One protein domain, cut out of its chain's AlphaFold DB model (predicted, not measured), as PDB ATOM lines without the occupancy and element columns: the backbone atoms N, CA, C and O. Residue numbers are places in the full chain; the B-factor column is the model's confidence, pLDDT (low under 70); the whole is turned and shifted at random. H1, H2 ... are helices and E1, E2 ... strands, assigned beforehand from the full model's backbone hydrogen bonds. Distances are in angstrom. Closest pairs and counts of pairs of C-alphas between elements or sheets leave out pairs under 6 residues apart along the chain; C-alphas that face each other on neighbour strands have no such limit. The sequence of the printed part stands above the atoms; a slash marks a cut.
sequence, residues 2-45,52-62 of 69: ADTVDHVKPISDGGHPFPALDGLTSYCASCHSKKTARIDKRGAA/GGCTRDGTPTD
ATOM      1  N   ALA A   2      16.555 -22.655  14.860       90.69
ATOM      2  CA  ALA A   2      16.138 -23.960  14.356       90.69
ATOM      3  C   ALA A   2      14.780 -23.813  13.658       90.69
ATOM      4  O   ALA A   2      13.798 -23.435  14.291       90.69
ATOM      5  N   ASP A   3      14.751 -24.064  12.354       93.75
ATOM      6  CA  ASP A   3      13.600 -23.830  11.473       93.75
ATOM      7  C   ASP A   3      13.165 -25.092  10.717       93.75
ATOM      8  O   ASP A   3      12.124 -25.099  10.066       93.75
ATOM      9  N   THR A   4      13.942 -26.169  10.829       93.69
ATOM     10  CA  THR A   4      13.720 -27.415  10.104       93.69
ATOM     11  C   THR A   4      13.523 -28.553  11.096       93.69
ATOM     12  O   THR A   4      14.315 -28.721  12.023       93.69
ATOM     13  N   VAL A   5      12.471 -29.347  10.908       93.50
ATOM     14  CA  VAL A   5      12.210 -30.566  11.687       93.50
ATOM     15  C   VAL A   5      12.495 -31.773  10.805       93.50
ATOM     16  O   VAL A   5      12.056 -31.810   9.660       93.50
ATOM     17  N   ASP A   6      13.231 -32.747  11.333       93.00
ATOM     18  CA  ASP A   6      13.633 -33.951  10.601       93.00
ATOM     19  C   ASP A   6      13.707 -35.160  11.563       93.00
ATOM     20  O   ASP A   6      13.807 -34.997  12.783       93.00
ATOM     21  N   HIS A   7      13.640 -36.385  11.039       93.19
ATOM     22  CA  HIS A   7      13.563 -37.627  11.816       93.19
ATOM     23  C   HIS A   7      14.849 -37.908  12.592       93.19
ATOM     24  O   HIS A   7      15.934 -37.873  12.022       93.19
ATOM     25  N   VAL A   8      14.767 -38.307  13.861       90.19
ATOM     26  CA  VAL A   8      15.947 -38.754  14.631       90.19
ATOM     27  C   VAL A   8      16.643 -39.926  13.925       90.19
ATOM     28  O   VAL A   8      17.868 -39.929  13.776       90.19
ATOM     29  N   LYS A   9      15.849 -40.884  13.429       88.06
ATOM     30  CA  LYS A   9      16.295 -41.987  12.572       88.06
ATOM     31  C   LYS A   9      15.794 -41.767  11.136       88.06
ATOM     32  O   LYS A   9      14.579 -41.736  10.944       88.06
ATOM     33  N   PRO A  10      16.677 -41.655  10.130       88.62
ATOM     34  CA  PRO A  10      16.262 -41.461   8.741       88.62
ATOM     35  C   PRO A  10      15.350 -42.586   8.242       88.62
ATOM     36  O   PRO A  10      15.591 -43.757   8.534       88.62
ATOM     37  N   ILE A  11      14.349 -42.256   7.421       88.81
ATOM     38  CA  ILE A  11      13.459 -43.255   6.799       88.81
ATOM     39  C   ILE A  11      14.263 -44.251   5.949       88.81
ATOM     40  O   ILE A  11      14.013 -45.453   6.005       88.81
ATOM     41  N   SER A  12      15.277 -43.774   5.220       84.25
ATOM     42  CA  SER A  12      16.173 -44.607   4.403       84.25
ATOM     43  C   SER A  12      16.984 -45.627   5.207       84.25
ATOM     44  O   SER A  12      17.429 -46.621   4.641       84.25
ATOM     45  N   ASP A  13      17.141 -45.406   6.513       82.88
ATOM     46  CA  ASP A  13      17.802 -46.314   7.456       82.88
ATOM     47  C   ASP A  13      16.779 -47.137   8.275       82.88
ATOM     48  O   ASP A  13      17.086 -47.739   9.306       82.88
ATOM     49  N   GLY A  14      15.512 -47.153   7.848       87.19
ATOM     50  CA  GLY A  14      14.418 -47.862   8.517       87.19
ATOM     51  C   GLY A  14      13.810 -47.090   9.690       87.19
ATOM     52  O   GLY A  14      13.451 -47.695  10.703       87.19
ATOM     53  N   GLY A  15      13.773 -45.760   9.616       88.88
ATOM     54  CA  GLY A  15      12.952 -44.912  10.484       88.88
ATOM     55  C   GLY A  15      11.466 -44.982  10.113       88.88
ATOM     56  O   GLY A  15      11.117 -45.192   8.951       88.88
ATOM     57  N   HIS A  16      10.582 -44.802  11.099       95.06
ATOM     58  CA  HIS A  16       9.140 -44.750  10.847       95.06
ATOM     59  C   HIS A  16       8.796 -43.484  10.037       95.06
ATOM     60  O   HIS A  16       9.267 -42.410  10.412       95.06
ATOM     61  N   PRO A  17       7.982 -43.552   8.963       95.31
ATOM     62  CA  PRO A  17       7.672 -42.375   8.143       95.31
ATOM     63  C   PRO A  17       6.918 -41.275   8.897       95.31
ATOM     64  O   PRO A  17       7.171 -40.092   8.677       95.31
ATOM     65  N   PHE A  18       6.048 -41.669   9.830       95.81
ATOM     66  CA  PHE A  18       5.203 -40.774  10.628       95.81
ATOM     67  C   PHE A  18       5.393 -41.060  12.121       95.81
ATOM     68  O   PHE A  18       4.529 -41.685  12.740       95.81
ATOM     69  N   PRO A  19       6.576 -40.796  12.694       94.56
ATOM     70  CA  PRO A  19       6.810 -41.086  14.101       94.56
ATOM     71  C   PRO A  19       5.998 -40.122  14.978       94.56
ATOM     72  O   PRO A  19       5.538 -39.075  14.518       94.56
ATOM     73  N   ALA A  20       5.856 -40.456  16.258       96.25
ATOM     74  CA  ALA A  20       5.463 -39.462  17.245       96.25
ATOM     75  C   ALA A  20       6.577 -38.402  17.405       96.25
ATOM     76  O   ALA A  20       7.649 -38.488  16.797       96.25
ATOM     77  N   LEU A  21       6.310 -37.358  18.195       93.50
ATOM     78  CA  LEU A  21       7.225 -36.218  18.345       93.50
ATOM     79  C   LEU A  21       8.608 -36.606  18.894       93.50
ATOM     80  O   LEU A  21       9.577 -35.911  18.619       93.50
ATOM     81  N   ASP A  22       8.711 -37.714  19.626       91.88
ATOM     82  CA  ASP A  22       9.963 -38.281  20.141       91.88
ATOM     83  C   ASP A  22      10.883 -38.844  19.040       91.88
ATOM     84  O   ASP A  22      12.094 -38.947  19.231       91.88
ATOM     85  N   GLY A  23      10.329 -39.172  17.870       92.06
ATOM     86  CA  GLY A  23      11.089 -39.573  16.686       92.06
ATOM     87  C   GLY A  23      11.486 -38.413  15.771       92.06
ATOM     88  O   GLY A  23      12.080 -38.658  14.718       92.06
ATOM     89  N   LEU A  24      11.180 -37.169  16.145       93.38
ATOM     90  CA  LEU A  24      11.525 -35.955  15.407       93.38
ATOM     91  C   LEU A  24      12.456 -35.070  16.237       93.38
ATOM     92  O   LEU A  24      12.434 -35.078  17.464       93.38
ATOM     93  N   THR A  25      13.273 -34.268  15.566       93.31
ATOM     94  CA  THR A  25      14.088 -33.259  16.238       93.31
ATOM     95  C   THR A  25      14.264 -32.030  15.356       93.31
ATOM     96  O   THR A  25      14.263 -32.107  14.126       93.31
ATOM     97  N   SER A  26      14.415 -30.877  16.000       94.31
ATOM     98  CA  SER A  26      14.670 -29.608  15.324       94.31
ATOM     99  C   SER A  26      16.150 -29.455  14.982       94.31
ATOM    100  O   SER A  26      17.026 -29.832  15.764       94.31
ATOM    101  N   TYR A  27      16.426 -28.847  13.834       92.12
ATOM    102  CA  TYR A  27      17.753 -28.499  13.345       92.12
ATOM    103  C   TYR A  27      17.757 -27.068  12.802       92.12
ATOM    104  O   TYR A  27      16.759 -26.573  12.276       92.12
ATOM    105  N   CYS A  28      18.910 -26.406  12.888       91.69
ATOM    106  CA  CYS A  28      19.194 -25.267  12.020       91.69
ATOM    107  C   CYS A  28      19.563 -25.755  10.610       91.69
ATOM    108  O   CYS A  28      20.033 -26.887  10.448       91.69
ATOM    109  N   ALA A  29      19.441 -24.883   9.607       90.19
ATOM    110  CA  ALA A  29      19.758 -25.212   8.216       90.19
ATOM    111  C   ALA A  29      21.148 -25.864   8.037       90.19
ATOM    112  O   ALA A  29      21.279 -26.870   7.346       90.19
ATOM    113  N   SER A  30      22.187 -25.359   8.721       88.00
ATOM    114  CA  SER A  30      23.551 -25.909   8.620       88.00
ATOM    115  C   SER A  30      23.660 -27.346   9.149       88.00
ATOM    116  O   SER A  30      24.299 -28.195   8.521       88.00
ATOM    117  N   CYS A  31      23.040 -27.632  10.297       87.62
ATOM    118  CA  CYS A  31      23.028 -28.974  10.878       87.62
ATOM    119  C   CYS A  31      22.181 -29.934  10.034       87.62
ATOM    120  O   CYS A  31      22.609 -31.059   9.782       87.62
ATOM    121  N   HIS A  32      21.043 -29.468   9.511       91.62
ATOM    122  CA  HIS A  32      20.215 -30.251   8.599       91.62
ATOM    123  C   HIS A  32      20.993 -30.644   7.328       91.62
ATOM    124  O   HIS A  32      21.113 -31.831   7.034       91.62
ATOM    125  N   SER A  33      21.657 -29.700   6.647       89.06
ATOM    126  CA  SER A  33      22.478 -30.013   5.462       89.06
ATOM    127  C   SER A  33      23.602 -31.012   5.759       89.06
ATOM    128  O   SER A  33      23.872 -31.907   4.957       89.06
ATOM    129  N   LYS A  34      24.257 -30.898   6.924       86.88
ATOM    130  CA  LYS A  34      25.295 -31.853   7.352       86.88
ATOM    131  C   LYS A  34      24.729 -33.245   7.599       86.88
ATOM    132  O   LYS A  34      25.411 -34.224   7.302       86.88
ATOM    133  N   LYS A  35      23.523 -33.341   8.158       85.75
ATOM    134  CA  LYS A  35      22.830 -34.609   8.368       85.75
ATOM    135  C   LYS A  35      22.475 -35.263   7.033       85.75
ATOM    136  O   LYS A  35      22.862 -36.410   6.829       85.75
ATOM    137  N   THR A  36      21.861 -34.529   6.104       84.94
ATOM    138  CA  THR A  36      21.555 -35.018   4.748       84.94
ATOM    139  C   THR A  36      22.813 -35.537   4.053       84.94
ATOM    140  O   THR A  36      22.870 -36.696   3.654       84.94
ATOM    141  N   ALA A  37      23.885 -34.739   4.039       84.38
ATOM    142  CA  ALA A  37      25.147 -35.122   3.408       84.38
ATOM    143  C   ALA A  37      25.823 -36.349   4.054       84.38
ATOM    144  O   ALA A  37      26.671 -36.982   3.425       84.38
ATOM    145  N   ARG A  38      25.505 -36.683   5.313       78.44
ATOM    146  CA  ARG A  38      25.969 -37.920   5.970       78.44
ATOM    147  C   ARG A  38      25.130 -39.128   5.570       78.44
ATOM    148  O   ARG A  38      25.708 -40.191   5.388       78.44
ATOM    149  N   ILE A  39      23.815 -38.957   5.441       74.25
ATOM    150  CA  ILE A  39      22.883 -40.018   5.030       74.25
ATOM    151  C   ILE A  39      23.127 -40.412   3.568       74.25
ATOM    152  O   ILE A  39      23.097 -41.595   3.239       74.25
ATOM    153  N   ASP A  40      23.440 -39.443   2.705       69.44
ATOM    154  CA  ASP A  40      23.717 -39.699   1.286       69.44
ATOM    155  C   ASP A  40      25.033 -40.463   1.053       69.44
ATOM    156  O   ASP A  40      25.208 -41.118   0.022       69.44
ATOM    157  N   LYS A  41      25.971 -40.435   2.011       67.50
ATOM    158  CA  LYS A  41      27.212 -41.213   1.916       67.50
ATOM    159  C   LYS A  41      26.928 -42.695   2.160       67.50
ATOM    160  O   LYS A  41      26.659 -43.108   3.283       67.50
ATOM    161  N   ARG A  42      27.076 -43.517   1.116       58.38
ATOM    162  CA  ARG A  42      27.078 -44.989   1.205       58.38
ATOM    163  C   ARG A  42      28.507 -45.527   1.384       58.38
ATOM    164  O   ARG A  42      29.445 -44.994   0.798       58.38
ATOM    165  N   GLY A  43      28.674 -46.606   2.155       59.84
ATOM    166  CA  GLY A  43      29.953 -47.325   2.307       59.84
ATOM    167  C   GLY A  43      30.734 -46.986   3.586       59.84
ATOM    168  O   GLY A  43      30.148 -46.564   4.574       59.84
ATOM    169  N   ALA A  44      32.060 -47.166   3.585       52.72
ATOM    170  CA  ALA A  44      32.924 -47.094   4.781       52.72
ATOM    171  C   ALA A  44      32.939 -45.737   5.528       52.72
ATOM    172  O   ALA A  44      33.447 -45.656   6.643       52.72
ATOM    173  N   ALA A  45      32.388 -44.676   4.928       56.03
ATOM    174  CA  ALA A  45      32.227 -43.354   5.542       56.03
ATOM    175  C   ALA A  45      30.800 -43.087   6.068       56.03
ATOM    176  O   ALA A  45      30.556 -42.022   6.646       56.03
ATOM    177  N   GLY A  52      22.940 -34.865  16.495       80.50
ATOM    178  CA  GLY A  52      22.291 -34.081  17.548       80.50
ATOM    179  C   GLY A  52      21.531 -32.876  16.985       80.50
ATOM    180  O   GLY A  52      21.983 -32.261  16.020       80.50
ATOM    181  N   GLY A  53      20.373 -32.572  17.574       87.81
ATOM    182  CA  GLY A  53      19.505 -31.463  17.179       87.81
ATOM    183  C   GLY A  53      20.021 -30.084  17.589       87.81
ATOM    184  O   GLY A  53      21.172 -29.904  18.002       87.81
ATOM    185  N   CYS A  54      19.140 -29.092  17.490       91.38
ATOM    186  CA  CYS A  54      19.382 -27.719  17.917       91.38
ATOM    187  C   CYS A  54      18.275 -27.213  18.854       91.38
ATOM    188  O   CYS A  54      17.104 -27.551  18.690       91.38
ATOM    189  N   THR A  55      18.638 -26.342  19.796       87.69
ATOM    190  CA  THR A  55      17.685 -25.514  20.547       87.69
ATOM    191  C   THR A  55      16.985 -24.524  19.610       87.69
ATOM    192  O   THR A  55      17.427 -24.305  18.479       87.69
ATOM    193  N   ARG A  56      15.924 -23.860  20.094       86.75
ATOM    194  CA  ARG A  56      15.174 -22.829  19.347       86.75
ATOM    195  C   ARG A  56      16.085 -21.809  18.653       86.75
ATOM    196  O   ARG A  56      15.876 -21.461  17.490       86.75
ATOM    197  N   ASP A  57      17.132 -21.372  19.342       85.12
ATOM    198  CA  ASP A  57      18.016 -20.315  18.850       85.12
ATOM    199  C   ASP A  57      19.051 -20.848  17.833       85.12
ATOM    200  O   ASP A  57      19.694 -20.080  17.119       85.12
ATOM    201  N   GLY A  58      19.121 -22.169  17.632       83.75
ATOM    202  CA  GLY A  58      20.028 -22.842  16.697       83.75
ATOM    203  C   GLY A  58      21.305 -23.374  17.349       83.75
ATOM    204  O   GLY A  58      22.195 -23.839  16.638       83.75
ATOM    205  N   THR A  59      21.401 -23.322  18.678       86.88
ATOM    206  CA  THR A  59      22.528 -23.887  19.427       86.88
ATOM    207  C   THR A  59      22.449 -25.416  19.392       86.88
ATOM    208  O   THR A  59      21.381 -25.953  19.675       86.88
ATOM    209  N   PRO A  60      23.525 -26.149  19.065       86.81
ATOM    210  CA  PRO A  60      23.502 -27.608  19.052       86.81
ATOM    211  C   PRO A  60      23.220 -28.171  20.440       86.81
ATOM    212  O   PRO A  60      23.714 -27.648  21.437       86.81
ATOM    213  N   THR A  61      22.470 -29.267  20.496       87.38
ATOM    214  CA  THR A  61      22.234 -30.002  21.745       87.38
ATOM    215  C   THR A  61      23.372 -30.966  22.081       87.38
ATOM    216  O   THR A  61      23.452 -31.440  23.208       87.38
ATOM    217  N   ASP A  62      24.244 -31.277  21.115       84.12
ATOM    218  CA  ASP A  62      25.453 -32.072  21.344       84.12
ATOM    219  C   ASP A  62      26.526 -31.211  22.041       84.12
ATOM    220  O   ASP A  62      27.038 -30.275  21.416       84.12
TER     221      ASP A  62
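Overview. This is residues 2 to 45 and 52 to 62 of the 69 residues of the protein "HNH endonuclease" of alpha proteobacterium Q-1 (UniProt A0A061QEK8). This domain has little regular structure: a short two-strand hairpin, E1 and E2, opens into a wide loop, residues 8 to 23, and one helix, H1, lies nearer to E1 than to E2. Residues 52 to 62 form a loop near E2. Of 55 printed residues, 19 are in named elements, in the order E1, E2, H1; the sheet is antiparallel and the class mixed. The whole is compact, radius of gyration of the C-alphas 11.5 A, spanning 33 by 25 by 16 A.

Along the chain. E1 is residues 4 to 7, from C-alpha 4 at (13.720, -27.415, 10.104); E2 is residues 24 to 27. H1, residues 29 to 39, measures 15.5 A and ends at C-alpha 39, (22.883, -40.018, 5.030).

Arrangement. The hairpin E1 and E2 is antiparallel at 142 degrees, with N 27 and O 4 within hydrogen-bond range at 2.8 A. The closest C-alphas of E1 and H1, Thr 4 and Ala 29, are 6.7 A apart. In H1 every O i to N i+4 pair is within hydrogen-bond range.

Size, cuts and confidence. Residues 46 to 51 are not printed; C-alphas 45 and 52 are 18.1 A apart. The link E1 to E2 is long. Residues 40 to 45 have pLDDT under 70.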